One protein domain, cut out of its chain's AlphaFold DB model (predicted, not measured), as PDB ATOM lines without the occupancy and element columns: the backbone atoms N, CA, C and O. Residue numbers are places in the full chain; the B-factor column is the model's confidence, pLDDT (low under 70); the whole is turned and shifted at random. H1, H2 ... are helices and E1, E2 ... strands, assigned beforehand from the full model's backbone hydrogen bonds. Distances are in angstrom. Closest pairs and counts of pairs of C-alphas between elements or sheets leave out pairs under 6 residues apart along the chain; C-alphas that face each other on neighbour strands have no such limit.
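What this domain is: This is residues 4 to 133 of the 140 residues of an uncharacterized protein of Schistosoma mansoni (UniProt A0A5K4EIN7). A twisted sheet of five strands is the middle layer of three, with H3 and H4 following each other over one face and H1 packed on the other. Short H2 sits where E3 ends. The 130 printed residues include four named helices and five named strands, in the order H1 E1 E2 E3 H2 H3 H4 E4 E5; the sheet, E1 E2 E3 E4 E5 across, is mixed, and the class is mixed, helices and strands. The whole is compact, with a radius of gyration of the C-alphas of 14.8 A, and spans 46 by 29 by 26 A.

How they stand to each other: H1, residues 4 to 14, is on the sheet at a height over the sheet of 7.5 A. E1, residues 19 to 23, E2, residues 37 to 46, and E3, residues 49 to 61, form a meander of two hairpins, each strand the antiparallel neighbour of the one before; N 21 and O 39 are 2.8 A apart and N 42 and O 53 2.9 A, within hydrogen-bond range. The closest C-alphas of H1 and E1, Phe 9 and Ile 20, are 7.2 A apart. H2, residues 62 to 66, H3, residues 72 to 84, and H4, residues 86 to 97, come between E3 and its parallel neighbour E4, residues 112 to 120, a strand-helix-strand unit; N 116 and O 56 are 2.8 A apart. The closest C-alphas of H2 and E4, Leu 62 and Cys 119, are 5.0 A apart. H3 and H4 are on the same face, opposite to H1, and meet only through their link. C-alphas 79 and 115 are the closest of H3 and E4, 6.4 A; 93 and 41 of H4 and E2, 7.2 A. E5, residues 126 to 130, makes an antiparallel hairpin with E4, N 119 and O 127 being 2.9 A apart. Every O i to N i+4 pair is within hydrogen-bond range in H1, H2 and H3, and 7 of 8 in H4.

Where its parts are: H1 begins at C-alpha 4 (35.310, 19.187, -46.134), and E5 ends at C-alpha 130 (17.371, 18.109, -36.408). From first to last C-alpha, E3 measures 37.3 A, E2 27.7 A, E4 24.3 A and H3 18.2 A.

The domain as a whole: The C-alphas farthest apart, of Lys 67 and Pro 101, are 46.2 A apart. The printed part has no cut; the links E1 to E2 and H4 to E4 are long. Model pLDDT is under 70 at residues 64 to 65, 68 to 70, 99 to 109 and 132 to 133.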
ATOM      1  N   CYS A   4      36.565  18.968 -46.846       80.84
ATOM      2  CA  CYS A   4      35.310  19.187 -46.134       80.84
ATOM      3  C   CYS A   4      34.593  17.857 -45.853       80.84
ATOM      4  O   CYS A   4      34.281  17.543 -44.703       80.84
ATOM      5  N   GLN A   5      34.439  17.015 -46.876       85.42
ATOM      6  CA  GLN A   5      33.871  15.675 -46.778       85.42
ATOM      7  C   GLN A   5      34.620  14.832 -45.744       85.42
ATOM      8  O   GLN A   5      33.990  14.243 -44.869       85.42
ATOM      9  N   LYS A   6      35.961  14.809 -45.772       87.29
ATOM     10  CA  LYS A   6      36.751  14.051 -44.780       87.29
ATOM     11  C   LYS A   6      36.453  14.498 -43.347       87.29
ATOM     12  O   LYS A   6      36.258  13.650 -42.476       87.29
ATOM     13  N   SER A   7      36.375  15.806 -43.113       87.32
ATOM     14  CA  SER A   7      36.052  16.379 -41.802       87.32
ATOM     15  C   SER A   7      34.636  16.017 -41.341       87.32
ATOM     16  O   SER A   7      34.443  15.648 -40.181       87.32
ATOM     17  N   ILE A   8      33.655  16.047 -42.246       90.84
ATOM     18  CA  ILE A   8      32.268  15.650 -41.963       90.84
ATOM     19  C   ILE A   8      32.193  14.162 -41.610       90.84
ATOM     20  O   ILE A   8      31.632  13.801 -40.574       90.84
ATOM     21  N   PHE A   9      32.813  13.298 -42.418       91.81
ATOM     22  CA  PHE A   9      32.885  11.860 -42.153       91.81
ATOM     23  C   PHE A   9      33.517  11.572 -40.790       91.81
ATOM     24  O   PHE A   9      32.984  10.771 -40.024       91.81
ATOM     25  N   HIS A  10      34.623  12.243 -40.462       91.00
ATOM     26  CA  HIS A  10      35.283  12.080 -39.171       91.00
ATOM     27  C   HIS A  10      34.370  12.489 -38.007       91.00
ATOM     28  O   HIS A  10      34.232  11.729 -37.051       91.00
ATOM     29  N   LYS A  11      33.695  13.643 -38.102       90.77
ATOM     30  CA  LYS A  11      32.749  14.123 -37.077       90.77
ATOM     31  C   LYS A  11      31.551  13.190 -36.891       90.77
ATOM     32  O   LYS A  11      31.108  12.964 -35.765       90.77
ATOM     33  N   LEU A  12      31.017  12.637 -37.978       92.75
ATOM     34  CA  LEU A  12      29.932  11.659 -37.910       92.75
ATOM     35  C   LEU A  12      30.405  10.363 -37.239       92.75
ATOM     36  O   LEU A  12      29.758   9.909 -36.293       92.75
ATOM     37  N   LYS A  13      31.571   9.832 -37.629       92.73
ATOM     38  CA  LYS A  13      32.156   8.648 -36.978       92.73
ATOM     39  C   LYS A  13      32.411   8.873 -35.493       92.73
ATOM     40  O   LYS A  13      32.011   8.045 -34.679       92.73
ATOM     41  N   SER A  14      32.996  10.010 -35.114       91.39
ATOM     42  CA  SER A  14      33.236  10.342 -33.703       91.39
ATOM     43  C   SER A  14      31.942  10.523 -32.902       91.39
ATOM     44  O   SER A  14      31.950  10.375 -31.686       91.39
ATOM     45  N   SER A  15      30.820  10.815 -33.571       89.62
ATOM     46  CA  SER A  15      29.480  10.902 -32.964       89.62
ATOM     47  C   SER A  15      28.750   9.547 -32.891       89.62
ATOM     48  O   SER A  15      27.575   9.481 -32.505       89.62
ATOM     49  N   GLY A  16      29.430   8.463 -33.278       89.83
ATOM     50  CA  GLY A  16      28.933   7.094 -33.215       89.83
ATOM     51  C   GLY A  16      28.123   6.642 -34.429       89.83
ATOM     52  O   GLY A  16      27.394   5.668 -34.304       89.83
ATOM     53  N   TRP A  17      28.196   7.342 -35.566       91.47
ATOM     54  CA  TRP A  17      27.664   6.835 -36.837       91.47
ATOM     55  C   TRP A  17      28.683   5.880 -37.463       91.47
ATOM     56  O   TRP A  17      29.752   6.313 -37.895       91.47
ATOM     57  N   ASP A  18      28.386   4.584 -37.466       87.67
ATOM     58  CA  ASP A  18      29.276   3.532 -37.971       87.67
ATOM     59  C   ASP A  18      29.059   3.260 -39.467       87.67
ATOM     60  O   ASP A  18      30.025   2.977 -40.179       87.67
ATOM     61  N   TYR A  19      27.841   3.470 -39.972       91.41
ATOM     62  CA  TYR A  19      27.548   3.531 -41.401       91.41
ATOM     63  C   TYR A  19      27.411   4.978 -41.874       91.41
ATOM     64  O   TYR A  19      26.634   5.757 -41.317       91.41
ATOM     65  N   ILE A  20      28.159   5.340 -42.919       94.14
ATOM     66  CA  ILE A  20      28.108   6.661 -43.555       94.14
ATOM     67  C   ILE A  20      28.311   6.483 -45.058       94.14
ATOM     68  O   ILE A  20      29.386   6.065 -45.496       94.14
ATOM     69  N   LYS A  21      27.310   6.867 -45.848       93.54
ATOM     70  CA  LYS A  21      27.368   6.878 -47.309       93.54
ATOM     71  C   LYS A  21      27.044   8.264 -47.845       93.54
ATOM     72  O   LYS A  21      26.047   8.870 -47.469       93.54
ATOM     73  N   TRP A  22      27.920   8.768 -48.707       92.39
ATOM     74  CA  TRP A  22      27.813  10.096 -49.306       92.39
ATOM     75  C   TRP A  22      27.304   9.997 -50.737       92.39
ATOM     76  O   TRP A  22      27.863   9.248 -51.541       92.39
ATOM     77  N   TYR A  23      26.317  10.822 -51.075       91.25
ATOM     78  CA  TYR A  23      25.806  10.976 -52.432       91.25
ATOM     79  C   TYR A  23      26.084  12.403 -52.871       91.25
ATOM     80  O   TYR A  23      25.539  13.349 -52.310       91.25
ATOM     81  N   ALA A  24      26.978  12.552 -53.849       87.90
ATOM     82  CA  ALA A  24      27.341  13.865 -54.374       87.90
ATOM     83  C   ALA A  24      26.186  14.517 -55.146       87.90
ATOM     84  O   ALA A  24      26.054  15.733 -55.112       87.90
ATOM     85  N   ASP A  25      25.362  13.695 -55.796       84.05
ATOM     86  CA  ASP A  25      24.137  14.096 -56.472       84.05
ATOM     87  C   ASP A  25      22.970  13.327 -55.850       84.05
ATOM     88  O   ASP A  25      22.903  12.093 -55.926       84.05
ATOM     89  N   SER A  26      22.086  14.064 -55.186       84.91
ATOM     90  CA  SER A  26      20.908  13.527 -54.517       84.91
ATOM     91  C   SER A  26      19.677  13.473 -55.414       84.91
ATOM     92  O   SER A  26      18.697  12.855 -55.007       84.91
ATOM     93  N   ALA A  27      19.721  13.995 -56.645       84.58
ATOM     94  CA  ALA A  27      18.530  14.160 -57.482       84.58
ATOM     95  C   ALA A  27      17.863  12.825 -57.837       84.58
ATOM     96  O   ALA A  27      16.657  12.764 -58.068       84.58
ATOM     97  N   LYS A  28      18.646  11.738 -57.849       81.22
ATOM     98  CA  LYS A  28      18.151  10.370 -58.069       81.22
ATOM     99  C   LYS A  28      17.413   9.778 -56.867       81.22
ATOM    100  O   LYS A  28      16.654   8.834 -57.046       81.22
ATOM    101  N   LEU A  29      17.677  10.286 -55.666       82.98
ATOM    102  CA  LEU A  29      17.120   9.795 -54.399       82.98
ATOM    103  C   LEU A  29      16.031  10.729 -53.862       82.98
ATOM    104  O   LEU A  29      15.074  10.280 -53.242       82.98
ATOM    105  N   VAL A  30      16.185  12.026 -54.109       82.46
ATOM    106  CA  VAL A  30      15.290  13.103 -53.693       82.46
ATOM    107  C   VAL A  30      15.099  14.013 -54.908       82.46
ATOM    108  O   VAL A  30      15.933  14.892 -55.147       82.46
ATOM    109  N   PRO A  31      14.046  13.799 -55.719       79.11
ATOM    110  CA  PRO A  31      13.772  14.638 -56.880       79.11
ATOM    111  C   PRO A  31      13.796  16.132 -56.530       79.11
ATOM    112  O   PRO A  31      13.171  16.564 -55.567       79.11
ATOM    113  N   GLY A  32      14.545  16.920 -57.305       75.32
ATOM    114  CA  GLY A  32      14.710  18.363 -57.082       75.32
ATOM    115  C   GLY A  32      15.808  18.754 -56.084       75.32
ATOM    116  O   GLY A  32      16.149  19.932 -56.004       75.32
ATOM    117  N   CYS A  33      16.415  17.804 -55.369       77.92
ATOM    118  CA  CYS A  33      17.601  18.069 -54.561       77.92
ATOM    119  C   CYS A  33      18.860  17.817 -55.400       77.92
ATOM    120  O   CYS A  33      19.060  16.722 -55.908       77.92
ATOM    121  N   THR A  34      19.711  18.826 -55.570       82.19
ATOM    122  CA  THR A  34      21.031  18.668 -56.217       82.19
ATOM    123  C   THR A  34      22.174  18.730 -55.214       82.19
ATOM    124  O   THR A  34      23.321  18.444 -55.548       82.19
ATOM    125  N   ASN A  35      21.876  19.136 -53.981       82.60
ATOM    126  CA  ASN A  35      22.865  19.224 -52.924       82.60
ATOM    127  C   ASN A  35      23.301  17.819 -52.502       82.60
ATOM    128  O   ASN A  35      22.501  16.882 -52.566       82.60
ATOM    129  N   PRO A  36      24.536  17.651 -52.012       89.28
ATOM    130  CA  PRO A  36      24.943  16.372 -51.473       89.28
ATOM    131  C   PRO A  36      24.025  15.924 -50.329       89.28
ATOM    132  O   PRO A  36      23.487  16.740 -49.576       89.28
ATOM    133  N   LEU A  37      23.885  14.615 -50.167       92.77
ATOM    134  CA  LEU A  37      23.206  14.027 -49.017       92.77
ATOM    135  C   LEU A  37      24.094  12.958 -48.385       92.77
ATOM    136  O   LEU A  37      24.918  12.331 -49.059       92.77
ATOM    137  N   ILE A  38      23.910  12.731 -47.091       95.07
ATOM    138  CA  ILE A  38      24.548  11.622 -46.386       95.07
ATOM    139  C   ILE A  38      23.469  10.709 -45.834       95.07
ATOM    140  O   ILE A  38      22.598  11.152 -45.091       95.07
ATOM    141  N   LEU A  39      23.565   9.424 -46.147       94.93
ATOM    142  CA  LEU A  39      22.844   8.385 -45.433       94.93
ATOM    143  C   LEU A  39      23.750   7.878 -44.315       94.93
ATOM    144  O   LEU A  39      24.828   7.342 -44.571       94.93
ATOM    145  N   ALA A  40      23.337   8.099 -43.076       94.66
ATOM    146  CA  ALA A  40      24.070   7.676 -41.898       94.66
ATOM    147  C   ALA A  40      23.215   6.725 -41.070       94.66
ATOM    148  O   ALA A  40      22.007   6.919 -40.927       94.66
ATOM    149  N   ALA A  41      23.838   5.710 -40.490       92.26
ATOM    150  CA  ALA A  41      23.154   4.814 -39.582       92.26
ATOM    151  C   ALA A  41      24.053   4.436 -38.408       92.26
ATOM    152  O   ALA A  41      25.278   4.557 -38.483       92.26
ATOM    153  N   LYS A  42      23.413   4.113 -37.284       89.44
ATOM    154  CA  LYS A  42      24.079   3.569 -36.112       89.44
ATOM    155  C   LYS A  42      23.237   2.568 -35.368       89.44
ATOM    156  O   LYS A  42      22.031   2.763 -35.189       89.44
ATOM    157  N   GLN A  43      23.906   1.538 -34.881       86.10
ATOM    158  CA  GLN A  43      23.319   0.596 -33.949       86.10
ATOM    159  C   GLN A  43      23.247   1.214 -32.547       86.10
ATOM    160  O   GLN A  43      24.122   1.980 -32.136       86.10
ATOM    161  N   TYR A  44      22.195   0.903 -31.802       84.29
ATOM    162  CA  TYR A  44      22.096   1.221 -30.383       84.29
ATOM    163  C   TYR A  44      21.343   0.116 -29.651       84.29
ATOM    164  O   TYR A  44      20.336  -0.398 -30.140       84.29
ATOM    165  N   SER A  45      21.821  -0.246 -28.465       81.22
ATOM    166  CA  SER A  45      21.134  -1.213 -27.614       81.22
ATOM    167  C   SER A  45      19.865  -0.592 -27.036       81.22
ATOM    168  O   SER A  45      19.890   0.529 -26.523       81.22
ATOM    169  N   ASN A  46      18.755  -1.319 -27.104       77.50
ATOM    170  CA  ASN A  46      17.509  -0.950 -26.451       77.50
ATOM    171  C   ASN A  46      16.908  -2.172 -25.759       77.50
ATOM    172  O   ASN A  46      16.274  -3.000 -26.414       77.50
ATOM    173  N   VAL A  47      17.045  -2.230 -24.433       78.02
ATOM    174  CA  VAL A  47      16.743  -3.436 -23.648       78.02
ATOM    175  C   VAL A  47      17.616  -4.587 -24.178       78.02
ATOM    176  O   VAL A  47      18.830  -4.409 -24.252       78.02
ATOM    177  N   ASP A  48      17.023  -5.695 -24.622       75.57
ATOM    178  CA  ASP A  48      17.737  -6.902 -25.061       75.57
ATOM    179  C   ASP A  48      17.923  -6.993 -26.586       75.57
ATOM    180  O   ASP A  48      18.408  -7.999 -27.098       75.57
ATOM    181  N   VAL A  49      17.538  -5.950 -27.330       73.42
ATOM    182  CA  VAL A  49      17.625  -5.912 -28.799       73.42
ATOM    183  C   VAL A  49      18.506  -4.769 -29.287       73.42
ATOM    184  O   VAL A  49      18.455  -3.646 -28.773       73.42
ATOM    185  N   VAL A  50      19.303  -5.046 -30.320       76.76
ATOM    186  CA  VAL A  50      20.070  -4.025 -31.036       76.76
ATOM    187  C   VAL A  50      19.160  -3.383 -32.075       76.76
ATOM    188  O   VAL A  50      18.688  -4.044 -32.999       76.76
ATOM    189  N   LYS A  51      18.916  -2.082 -31.919       80.99
ATOM    190  CA  LYS A  51      18.107  -1.273 -32.831       80.99
ATOM    191  C   LYS A  51      18.977  -0.434 -33.746       80.99
ATOM    192  O   LYS A  51      20.124  -0.119 -33.433       80.99
ATOM    193  N   LEU A  52      18.380   0.008 -34.848       84.53
ATOM    194  CA  LEU A  52      19.008   0.929 -35.780       84.53
ATOM    195  C   LEU A  52      18.401   2.326 -35.693       84.53
ATOM    196  O   LEU A  52      17.180   2.509 -35.655       84.53
ATOM    197  N   LYS A  53      19.281   3.324 -35.676       89.10
ATOM    198  CA  LYS A  53      18.946   4.719 -35.927       89.10
ATOM    199  C   LYS A  53      19.510   5.099 -37.284       89.10
ATOM    200  O   LYS A  53      20.717   5.022 -37.475       89.10
ATOM    201  N   VAL A  54      18.646   5.531 -38.188       91.26
ATOM    202  CA  VAL A  54      18.987   5.988 -39.533       91.26
ATOM    203  C   VAL A  54      18.715   7.481 -39.627       91.26
ATOM    204  O   VAL A  54      17.730   7.998 -39.090       91.26
ATOM    205  N   ALA A  55      19.616   8.191 -40.288       93.60
ATOM    206  CA  ALA A  55      19.435   9.585 -40.618       93.60
ATOM    207  C   ALA A  55      19.818   9.866 -42.065       93.60
ATOM    208  O   ALA A  55      20.890   9.470 -42.520       93.60
ATOM    209  N   VAL A  56      18.962  10.620 -42.744       94.05
ATOM    210  CA  VAL A  56      19.316  11.295 -43.989       94.05
ATOM    211  C   VAL A  56      19.720  12.718 -43.633       94.05
ATOM    212  O   VAL A  56      18.931  13.478 -43.073       94.05
ATOM    213  N   VAL A  57      20.972  13.065 -43.909       93.97
ATOM    214  CA  VAL A  57      21.539  14.386 -43.650       93.97
ATOM    215  C   VAL A  57      21.571  15.162 -44.962       93.97
ATOM    216  O   VAL A  57      22.355  14.845 -45.856       93.97
ATOM    217  N   LEU A  58      20.715  16.173 -45.071       91.08
ATOM    218  CA  LEU A  58      20.687  17.117 -46.184       91.08
ATOM    219  C   LEU A  58      21.826  18.121 -46.008       91.08
ATOM    220  O   LEU A  58      21.871  18.826 -44.996       91.08
ATOM    221  N   MET A  59      22.758  18.176 -46.959       90.58
ATOM    222  CA  MET A  59      23.927  19.046 -46.843       90.58
ATOM    223  C   MET A  59      23.599  20.454 -47.338       90.58
ATOM    224  O   MET A  59      23.214  20.661 -48.490       90.58
ATOM    225  N   ILE A  60      23.784  21.437 -46.462       85.93
ATOM    226  CA  ILE A  60      23.484  22.843 -46.741       85.93
ATOM    227  C   ILE A  60      24.744  23.667 -46.465       85.93
ATOM    228  O   ILE A  60      25.287  23.583 -45.361       85.93
ATOM    229  N   PRO A  61      25.229  24.479 -47.413       84.16
ATOM    230  CA  PRO A  61      26.293  25.431 -47.123       84.16
ATOM    231  C   PRO A  61      25.887  26.367 -45.974       84.16
ATOM    232  O   PRO A  61      24.807  26.960 -45.987       84.16
ATOM    233  N   LEU A  62      26.744  26.535 -44.966       78.84
ATOM    234  CA  LEU A  62      26.446  27.358 -43.787       78.84
ATOM    235  C   LEU A  62      26.193  28.823 -44.169       78.84
ATOM    236  O   LEU A  62      25.405  29.507 -43.519       78.84
ATOM    237  N   ILE A  63      26.808  29.295 -45.256       74.02
ATOM    238  CA  ILE A  63      26.555  30.630 -45.801       74.02
ATOM    239  C   ILE A  63      25.101  30.804 -46.254       74.02
ATOM    240  O   ILE A  63      24.521  31.866 -46.033       74.02
ATOM    241  N   ASP A  64      24.486  29.764 -46.820       68.56
ATOM    242  CA  ASP A  64      23.097  29.819 -47.276       68.56
ATOM    243  C   ASP A  64      22.151  29.800 -46.078       68.56
ATOM    244  O   ASP A  64      21.188  30.570 -46.026       68.56
ATOM    245  N   PHE A  65      22.464  28.969 -45.079       68.35
ATOM    246  CA  PHE A  65      21.702  28.889 -43.836       68.35
ATOM    247  C   PHE A  65      21.769  30.202 -43.037       68.35
ATOM    248  O   PHE A  65      20.742  30.740 -42.631       68.35
ATOM    249  N   SER A  66      22.968  30.765 -42.857       70.16
ATOM    250  CA  SER A  66      23.186  31.999 -42.085       70.16
ATOM    251  C   SER A  66      22.577  33.236 -42.745       70.16
ATOM    252  O   SER A  66      22.044  34.100 -42.050       70.16
ATOM    253  N   LYS A  67      22.589  33.309 -44.081       73.26
ATOM    254  CA  LYS A  67      21.940  34.394 -44.830       73.26
ATOM    255  C   LYS A  67      20.428  34.225 -44.967       73.26
ATOM    256  O   LYS A  67      19.796  35.098 -45.553       73.26
ATOM    257  N   LYS A  68      19.847  33.134 -44.445       66.16
ATOM    258  CA  LYS A  68      18.444  32.742 -44.685       66.16
ATOM    259  C   LYS A  68      18.100  32.695 -46.180       66.16
ATOM    260  O   LYS A  68      16.957  32.907 -46.568       66.16
ATOM    261  N   ASN A  69      19.103  32.416 -47.012       66.62
ATOM    262  CA  ASN A  69      18.938  32.238 -48.451       66.62
ATOM    263  C   ASN A  69      18.378  30.852 -48.778       66.62
ATOM    264  O   ASN A  69      17.947  30.615 -49.903       66.62
ATOM    265  N   VAL A  70      18.403  29.930 -47.809       66.59
ATOM    266  CA  VAL A  70      17.694  28.660 -47.925       66.59
ATOM    267  C   VAL A  70      16.208  28.968 -47.974       66.59
ATOM    268  O   VAL A  70      15.618  29.372 -46.972       66.59
ATOM    269  N   ASP A  71      15.613  28.768 -49.144       74.53
ATOM    270  CA  ASP A  71      14.168  28.778 -49.276       74.53
ATOM    271  C   ASP A  71      13.584  27.684 -48.371       74.53
ATOM    272  O   ASP A  71      13.772  26.485 -48.595       74.53
ATOM    273  N   ILE A  72      12.900  28.121 -47.315       77.63
ATOM    274  CA  ILE A  72      12.304  27.249 -46.305       77.63
ATOM    275  C   ILE A  72      11.269  26.322 -46.947       77.63
ATOM    276  O   ILE A  72      11.172  25.165 -46.543       77.63
ATOM    277  N   LEU A  73      10.534  26.788 -47.966       79.17
ATOM    278  CA  LEU A  73       9.548  25.963 -48.668       79.17
ATOM    279  C   LEU A  73      10.234  24.846 -49.454       79.17
ATOM    280  O   LEU A  73       9.838  23.686 -49.343       79.17
ATOM    281  N   SER A  74      11.307  25.174 -50.179       81.24
ATOM    282  CA  SER A  74      12.146  24.172 -50.841       81.24
ATOM    283  C   SER A  74      12.725  23.174 -49.838       81.24
ATOM    284  O   SER A  74      12.679  21.969 -50.079       81.24
ATOM    285  N   LEU A  75      13.215  23.637 -48.685       82.05
ATOM    286  CA  LEU A  75      13.747  22.751 -47.651       82.05
ATOM    287  C   LEU A  75      12.670  21.823 -47.074       82.05
ATOM    288  O   LEU A  75      12.918  20.631 -46.901       82.05
ATOM    289  N   HIS A  76      11.475  22.351 -46.803       83.40
ATOM    290  CA  HIS A  76      10.335  21.564 -46.339       83.40
ATOM    291  C   HIS A  76       9.958  20.485 -47.359       83.40
ATOM    292  O   HIS A  76       9.849  19.314 -47.004       83.40
ATOM    293  N   SER A  77       9.862  20.853 -48.637       84.85
ATOM    294  CA  SER A  77       9.570  19.916 -49.724       84.85
ATOM    295  C   SER A  77      10.640  18.823 -49.859       84.85
ATOM    296  O   SER A  77      10.313  17.651 -50.060       84.85
ATOM    297  N   MET A  78      11.922  19.164 -49.677       86.22
ATOM    298  CA  MET A  78      13.003  18.173 -49.642       86.22
ATOM    299  C   MET A  78      12.852  17.206 -48.465       86.22
ATOM    300  O   MET A  78      13.003  16.000 -48.649       86.22
ATOM    301  N   ILE A  79      12.539  17.711 -47.267       88.27
ATOM    302  CA  ILE A  79      12.313  16.878 -46.076       88.27
ATOM    303  C   ILE A  79      11.137  15.924 -46.310       88.27
ATOM    304  O   ILE A  79      11.278  14.724 -46.076       88.27
ATOM    305  N   GLU A  80      10.011  16.423 -46.824       88.22
ATOM    306  CA  GLU A  80       8.847  15.596 -47.165       88.22
ATOM    307  C   GLU A  80       9.196  14.518 -48.190       88.22
ATOM    308  O   GLU A  80       8.821  13.359 -48.024       88.22
ATOM    309  N   THR A  81       9.961  14.873 -49.221       89.81
ATOM    310  CA  THR A  81      10.386  13.929 -50.261       89.81
ATOM    311  C   THR A  81      11.273  12.826 -49.680       89.81
ATOM    312  O   THR A  81      11.112  11.655 -50.026       89.81
ATOM    313  N   VAL A  82      12.188  13.160 -48.768       90.79
ATOM    314  CA  VAL A  82      13.007  12.161 -48.066       90.79
ATOM    315  C   VAL A  82      12.138  11.233 -47.218       90.79
ATOM    316  O   VAL A  82      12.329  10.019 -47.265       90.79
ATOM    317  N   GLU A  83      11.172  11.775 -46.477       89.25
ATOM    318  CA  GLU A  83      10.246  10.976 -45.662       89.25
ATOM    319  C   GLU A  83       9.357  10.065 -46.527       89.25
ATOM    320  O   GLU A  83       9.156   8.898 -46.188       89.25
ATOM    321  N   GLN A  84       8.904  10.532 -47.694       87.76
ATOM    322  CA  GLN A  84       8.174   9.708 -48.669       87.76
ATOM    323  C   GLN A  84       9.033   8.560 -49.223       87.76
ATOM    324  O   GLN A  84       8.525   7.464 -49.461       87.76
ATOM    325  N   ASN A  85      10.340   8.782 -49.383       88.31
ATOM    326  CA  ASN A  85      11.300   7.787 -49.874       88.31
ATOM    327  C   ASN A  85      11.986   6.989 -48.751       88.31
ATOM    328  O   ASN A  85      12.925   6.231 -49.010       88.31
ATOM    329  N   ARG A  86      11.511   7.107 -47.502       88.59
ATOM    330  CA  ARG A  86      12.077   6.447 -46.315       88.59
ATOM    331  C   ARG A  86      12.377   4.963 -46.527       88.59
ATOM    332  O   ARG A  86      13.432   4.499 -46.107       88.59
ATOM    333  N   VAL A  87      11.467   4.218 -47.159       87.40
ATOM    334  CA  VAL A  87      11.633   2.770 -47.380       87.40
ATOM    335  C   VAL A  87      12.887   2.476 -48.204       87.40
ATOM    336  O   VAL A  87      13.680   1.638 -47.790       87.40
ATOM    337  N   GLY A  88      13.121   3.215 -49.293       88.60
ATOM    338  CA  GLY A  88      14.296   3.014 -50.146       88.60
ATOM    339  C   GLY A  88      15.611   3.277 -49.407       88.60
ATOM    340  O   GLY A  88      16.540   2.475 -49.488       88.60
ATOM    341  N   PHE A  89      15.669   4.344 -48.603       90.42
ATOM    342  CA  PHE A  89      16.838   4.612 -47.758       90.42
ATOM    343  C   PHE A  89      17.073   3.505 -46.727       90.42
ATOM    344  O   PHE A  89      18.212   3.112 -46.483       90.42
ATOM    345  N   LEU A  90      16.006   3.001 -46.107       88.95
ATOM    346  CA  LEU A  90      16.112   1.928 -45.123       88.95
ATOM    347  C   LEU A  90      16.586   0.621 -45.760       88.95
ATOM    348  O   LEU A  90      17.486  -0.005 -45.213       88.95
ATOM    349  N   GLU A  91      16.055   0.236 -46.920       86.89
ATOM    350  CA  GLU A  91      16.481  -0.966 -47.647       86.89
ATOM    351  C   GLU A  91      17.975  -0.955 -47.975       86.89
ATOM    352  O   GLU A  91      18.650  -1.979 -47.824       86.89
ATOM    353  N   GLU A  92      18.506   0.202 -48.367       87.48
ATOM    354  CA  GLU A  92      19.926   0.366 -48.650       87.48
ATOM    355  C   GLU A  92      20.791   0.144 -47.404       87.48
ATOM    356  O   GLU A  92      21.764  -0.610 -47.446       87.48
ATOM    357  N   VAL A  93      20.407   0.734 -46.271       88.05
ATOM    358  CA  VAL A  93      21.111   0.512 -45.003       88.05
ATOM    359  C   VAL A  93      20.973  -0.943 -44.553       88.05
ATOM    360  O   VAL A  93      21.933  -1.557 -44.093       88.05
ATOM    361  N   PHE A  94      19.788  -1.528 -44.701       83.84
ATOM    362  CA  PHE A  94      19.530  -2.907 -44.299       83.84
ATOM    363  C   PHE A  94      20.380  -3.889 -45.096       83.84
ATOM    364  O   PHE A  94      20.865  -4.859 -44.520       83.84
ATOM    365  N   HIS A  95      20.604  -3.642 -46.388       81.65
ATOM    366  CA  HIS A  95      21.492  -4.467 -47.203       81.65
ATOM    367  C   HIS A  95      22.896  -4.587 -46.591       81.65
ATOM    368  O   HIS A  95      23.463  -5.678 -46.574       81.65
ATOM    369  N   GLU A  96      23.409  -3.500 -46.019       80.95
ATOM    370  CA  GLU A  96      24.745  -3.427 -45.421       80.95
ATOM    371  C   GLU A  96      24.798  -4.108 -44.042       80.95
ATOM    372  O   GLU A  96      25.707  -4.891 -43.758       80.95
ATOM    373  N   TYR A  97      23.780  -3.904 -43.196       78.61
ATOM    374  CA  TYR A  97      23.731  -4.521 -41.861       78.61
ATOM    375  C   TYR A  97      23.204  -5.958 -41.828       78.61
ATOM    376  O   TYR A  97      23.295  -6.594 -40.779       78.61
ATOM    377  N   LYS A  98      22.698  -6.515 -42.937       71.24
ATOM    378  CA  LYS A  98      22.211  -7.912 -43.005       71.24
ATOM    379  C   LYS A  98      23.224  -8.945 -42.503       71.24
ATOM    380  O   LYS A  98      22.831 -10.022 -42.075       71.24
ATOM    381  N   SER A  99      24.516  -8.628 -42.568       67.56
ATOM    382  CA  SER A  99      25.603  -9.488 -42.096       67.56
ATOM    383  C   SER A  99      25.871  -9.400 -40.584       67.56
ATOM    384  O   SER A  99      26.652 -10.195 -40.061       67.56
ATOM    385  N   SER A 100      25.253  -8.454 -39.869       64.58
ATOM    386  CA  SER A 100      25.527  -8.210 -38.452       64.58
ATOM    387  C   SER A 100      24.794  -9.215 -37.550       64.58
ATOM    388  O   SER A 100      23.565  -9.288 -37.594       64.58
ATOM    389  N   PRO A 101      25.506  -9.975 -36.698       58.04
ATOM    390  CA  PRO A 101      24.870 -10.844 -35.713       58.04
ATOM    391  C   PRO A 101      24.097 -10.019 -34.668       58.04
ATOM    392  O   PRO A 101      24.541  -8.944 -34.269       58.04
ATOM    393  N   ASN A 102      22.958 -10.547 -34.198       54.91
ATOM    394  CA  ASN A 102      22.070  -9.957 -33.173       54.91
ATOM    395  C   ASN A 102      21.305  -8.689 -33.583       54.91
ATOM    396  O   ASN A 102      20.889  -7.906 -32.726       54.91
ATOM    397  N   PHE A 103      21.119  -8.475 -34.882       55.43
ATOM    398  CA  PHE A 103      20.489  -7.270 -35.396       55.43
ATOM    399  C   PHE A 103      18.986  -7.470 -35.629       55.43
ATOM    400  O   PHE A 103      18.592  -8.272 -36.473       55.43
ATOM    401  N   ASP A 104      18.149  -6.741 -34.882       56.98
ATOM    402  CA  ASP A 104      16.690  -6.846 -34.966       56.98
ATOM    403  C   ASP A 104      16.117  -5.671 -35.772       56.98
ATOM    404  O   ASP A 104      15.635  -4.661 -35.244       56.98
ATOM    405  N   ILE A 105      16.243  -5.769 -37.098       58.90
ATOM    406  CA  ILE A 105      15.575  -4.855 -38.027       58.90
ATOM    407  C   ILE A 105      14.144  -5.357 -38.222       58.90
ATOM    408  O   ILE A 105      13.861  -6.086 -39.168       58.90
ATOM    409  N   TYR A 106      13.244  -4.983 -37.315       57.59
ATOM    410  CA  TYR A 106      11.862  -5.473 -37.349       57.59
ATOM    411  C   TYR A 106      11.130  -5.109 -38.652       57.59
ATOM    412  O   TYR A 106      10.491  -5.961 -39.263       57.59
ATOM    413  N   ASP A 107      11.168  -3.828 -39.040       62.24
ATOM    414  CA  ASP A 107      10.343  -3.266 -40.116       62.24
ATOM    415  C   ASP A 107      10.780  -1.814 -40.410       62.24
ATOM    416  O   ASP A 107      11.180  -1.050 -39.519       62.24
ATOM    417  N   SER A 108      10.649  -1.409 -41.673       65.48
ATOM    418  CA  SER A 108      10.677  -0.017 -42.128       65.48
ATOM    419  C   SER A 108       9.894   0.964 -41.233       65.48
ATOM    420  O   SER A 108      10.332   2.103 -41.057       65.48
ATOM    421  N   LYS A 109       8.779   0.534 -40.618       67.15
ATOM    422  CA  LYS A 109       7.902   1.368 -39.774       67.15
ATOM    423  C   LYS A 109       8.469   1.659 -38.389       67.15
ATOM    424  O   LYS A 109       8.318   2.777 -37.899       67.15
ATOM    425  N   THR A 110       9.112   0.684 -37.750       71.60
ATOM    426  CA  THR A 110       9.573   0.799 -36.352       71.60
ATOM    427  C   THR A 110      11.001   1.323 -36.240       71.60
ATOM    428  O   THR A 110      11.399   1.823 -35.186       71.60
ATOM    429  N   THR A 111      11.767   1.247 -37.330       80.93
ATOM    430  CA  THR A 111      13.130   1.777 -37.394       80.93
ATOM    431  C   THR A 111      13.138   3.285 -37.136       80.93
ATOM    432  O   THR A 111      12.371   4.030 -37.743       80.93
ATOM    433  N   SER A 112      14.016   3.755 -36.242       86.22
ATOM    434  CA  SER A 112      14.163   5.191 -35.987       86.22
ATOM    435  C   SER A 112      14.775   5.845 -37.221       86.22
ATOM    436  O   SER A 112      15.957   5.658 -37.496       86.22
ATOM    437  N   PHE A 113      13.963   6.592 -37.961       89.47
ATOM    438  CA  PHE A 113      14.361   7.349 -39.141       89.47
ATOM    439  C   PHE A 113      14.232   8.842 -38.844       89.47
ATOM    440  O   PHE A 113      13.332   9.255 -38.113       89.47
ATOM    441  N   SER A 114      15.158   9.650 -39.349       91.06
ATOM    442  CA  SER A 114      15.102  11.100 -39.171       91.06
ATOM    443  C   SER A 114      15.773  11.833 -40.320       91.06
ATOM    444  O   SER A 114      16.853  11.440 -40.762       91.06
ATOM    445  N   VAL A 115      15.191  12.952 -40.735       91.43
ATOM    446  CA  VAL A 115      15.879  13.920 -41.593       91.43
ATOM    447  C   VAL A 115      16.632  14.929 -40.729       91.43
ATOM    448  O   VAL A 115      16.143  15.415 -39.700       91.43
ATOM    449  N   LYS A 116      17.865  15.228 -41.121       91.83
ATOM    450  CA  LYS A 116      18.759  16.168 -40.445       91.83
ATOM    451  C   LYS A 116      19.342  17.144 -41.451       91.83
ATOM    452  O   LYS A 116      19.508  16.804 -42.616       91.83
ATOM    453  N   LEU A 117      19.703  18.329 -40.985       89.17
ATOM    454  CA  LEU A 117      20.447  19.303 -41.772       89.17
ATOM    455  C   LEU A 117      21.915  19.230 -41.365       89.17
ATOM    456  O   LEU A 117      22.245  19.313 -40.181       89.17
ATOM    457  N   GLY A 118      22.785  19.031 -42.343       90.78
ATOM    458  CA  GLY A 118      24.229  19.090 -42.195       90.78
ATOM    459  C   GLY A 118      24.729  20.421 -42.725       90.78
ATOM    460  O   GLY A 118      25.015  20.535 -43.914       90.78
ATOM    461  N   CYS A 119      24.821  21.427 -41.860       88.28
ATOM    462  CA  CYS A 119      25.333  22.736 -42.247       88.28
ATOM    463  C   CYS A 119      26.862  22.699 -42.274       88.28
ATOM    464  O   CYS A 119      27.462  22.310 -41.270       88.28
ATOM    465  N   TYR A 120      27.492  23.085 -43.384       88.73
ATOM    466  CA  TYR A 120      28.944  22.956 -43.553       88.73
ATOM    467  C   TYR A 120      29.611  24.176 -44.194       88.73
ATOM    468  O   TYR A 120      28.991  24.895 -44.973       88.73
ATOM    469  N   GLU A 121      30.896  24.377 -43.906       85.26
ATOM    470  CA  GLU A 121      31.754  25.336 -44.612       85.26
ATOM    471  C   GLU A 121      32.957  24.647 -45.260       85.26
ATOM    472  O   GLU A 121      33.326  23.513 -44.937       85.26
ATOM    473  N   ASN A 122      33.585  25.356 -46.199       80.86
ATOM    474  CA  ASN A 122      34.746  24.863 -46.940       80.86
ATOM    475  C   ASN A 122      35.969  24.614 -46.041       80.86
ATOM    476  O   ASN A 122      36.849  23.838 -46.412       80.86
ATOM    477  N   ASP A 123      36.017  25.232 -44.860       80.94
ATOM    478  CA  ASP A 123      37.065  25.044 -43.852       80.94
ATOM    479  C   ASP A 123      36.874  23.773 -42.992       80.94
ATOM    480  O   ASP A 123      37.683  23.487 -42.110       80.94
ATOM    481  N   GLY A 124      35.820  22.982 -43.241       78.17
ATOM    482  CA  GLY A 124      35.512  21.757 -42.498       78.17
ATOM    483  C   GLY A 124      34.640  21.965 -41.253       78.17
ATOM    484  O   GLY A 124      34.346  20.994 -40.530       78.17
ATOM    485  N   MET A 125      34.174  23.188 -40.989       84.70
ATOM    486  CA  MET A 125      33.090  23.416 -40.037       84.70
ATOM    487  C   MET A 125      31.853  22.632 -40.477       84.70
ATOM    488  O   MET A 125      31.529  22.531 -41.657       84.70
ATOM    489  N   PHE A 126      31.208  21.990 -39.507       88.28
ATOM    490  CA  PHE A 126      30.067  21.108 -39.739       88.28
ATOM    491  C   PHE A 126      29.216  21.059 -38.481       88.28
ATOM    492  O   PHE A 126      29.752  20.806 -37.397       88.28
ATOM    493  N   MET A 127      27.918  21.276 -38.648       86.40
ATOM    494  CA  MET A 127      26.912  21.244 -37.599       86.40
ATOM    495  C   MET A 127      25.732  20.388 -38.051       86.40
ATOM    496  O   MET A 127      25.279  20.484 -39.188       86.40
ATOM    497  N   LEU A 128      25.238  19.552 -37.141       85.92
ATOM    498  CA  LEU A 128      24.124  18.650 -37.391       85.92
ATOM    499  C   LEU A 128      22.885  19.168 -36.656       85.92
ATOM    500  O   LEU A 128      22.865  19.196 -35.425       85.92
ATOM    501  N   ILE A 129      21.852  19.550 -37.397       82.22
ATOM    502  CA  ILE A 129      20.607  20.115 -36.869       82.22
ATOM    503  C   ILE A 129      19.473  19.115 -37.129       82.22
ATOM    504  O   ILE A 129      19.413  18.492 -38.189       82.22
ATOM    505  N   ASN A 130      18.575  18.908 -36.164       76.75
ATOM    506  CA  ASN A 130      17.371  18.109 -36.408       76.75
ATOM    507  C   ASN A 130      16.403  18.905 -37.286       76.75
ATOM    508  O   ASN A 130      16.005  20.001 -36.901       76.75
ATOM    509  N   ALA A 131      15.987  18.340 -38.421       74.09
ATOM    510  CA  ALA A 131      14.991  18.988 -39.271       74.09
ATOM    511  C   ALA A 131      13.569  18.863 -38.682       74.09
ATOM    512  O   ALA A 131      12.743  19.755 -38.839       74.09
ATOM    513  N   ALA A 132      13.313  17.773 -37.948       58.87
ATOM    514  CA  ALA A 132      11.980  17.283 -37.595       58.87
ATOM    515  C   ALA A 132      11.231  18.015 -36.455       58.87
ATOM    516  O   ALA A 132      10.218  17.502 -35.995       58.87
ATOM    517  N   SER A 133      11.683  19.172 -35.961       46.46
ATOM    518  CA  SER A 133      10.917  19.877 -34.910       46.46
ATOM    519  C   SER A 133      11.029  21.400 -34.912       46.46
ATOM    520  O   SER A 133      10.031  22.060 -34.644       46.46
TER     521      SER A 133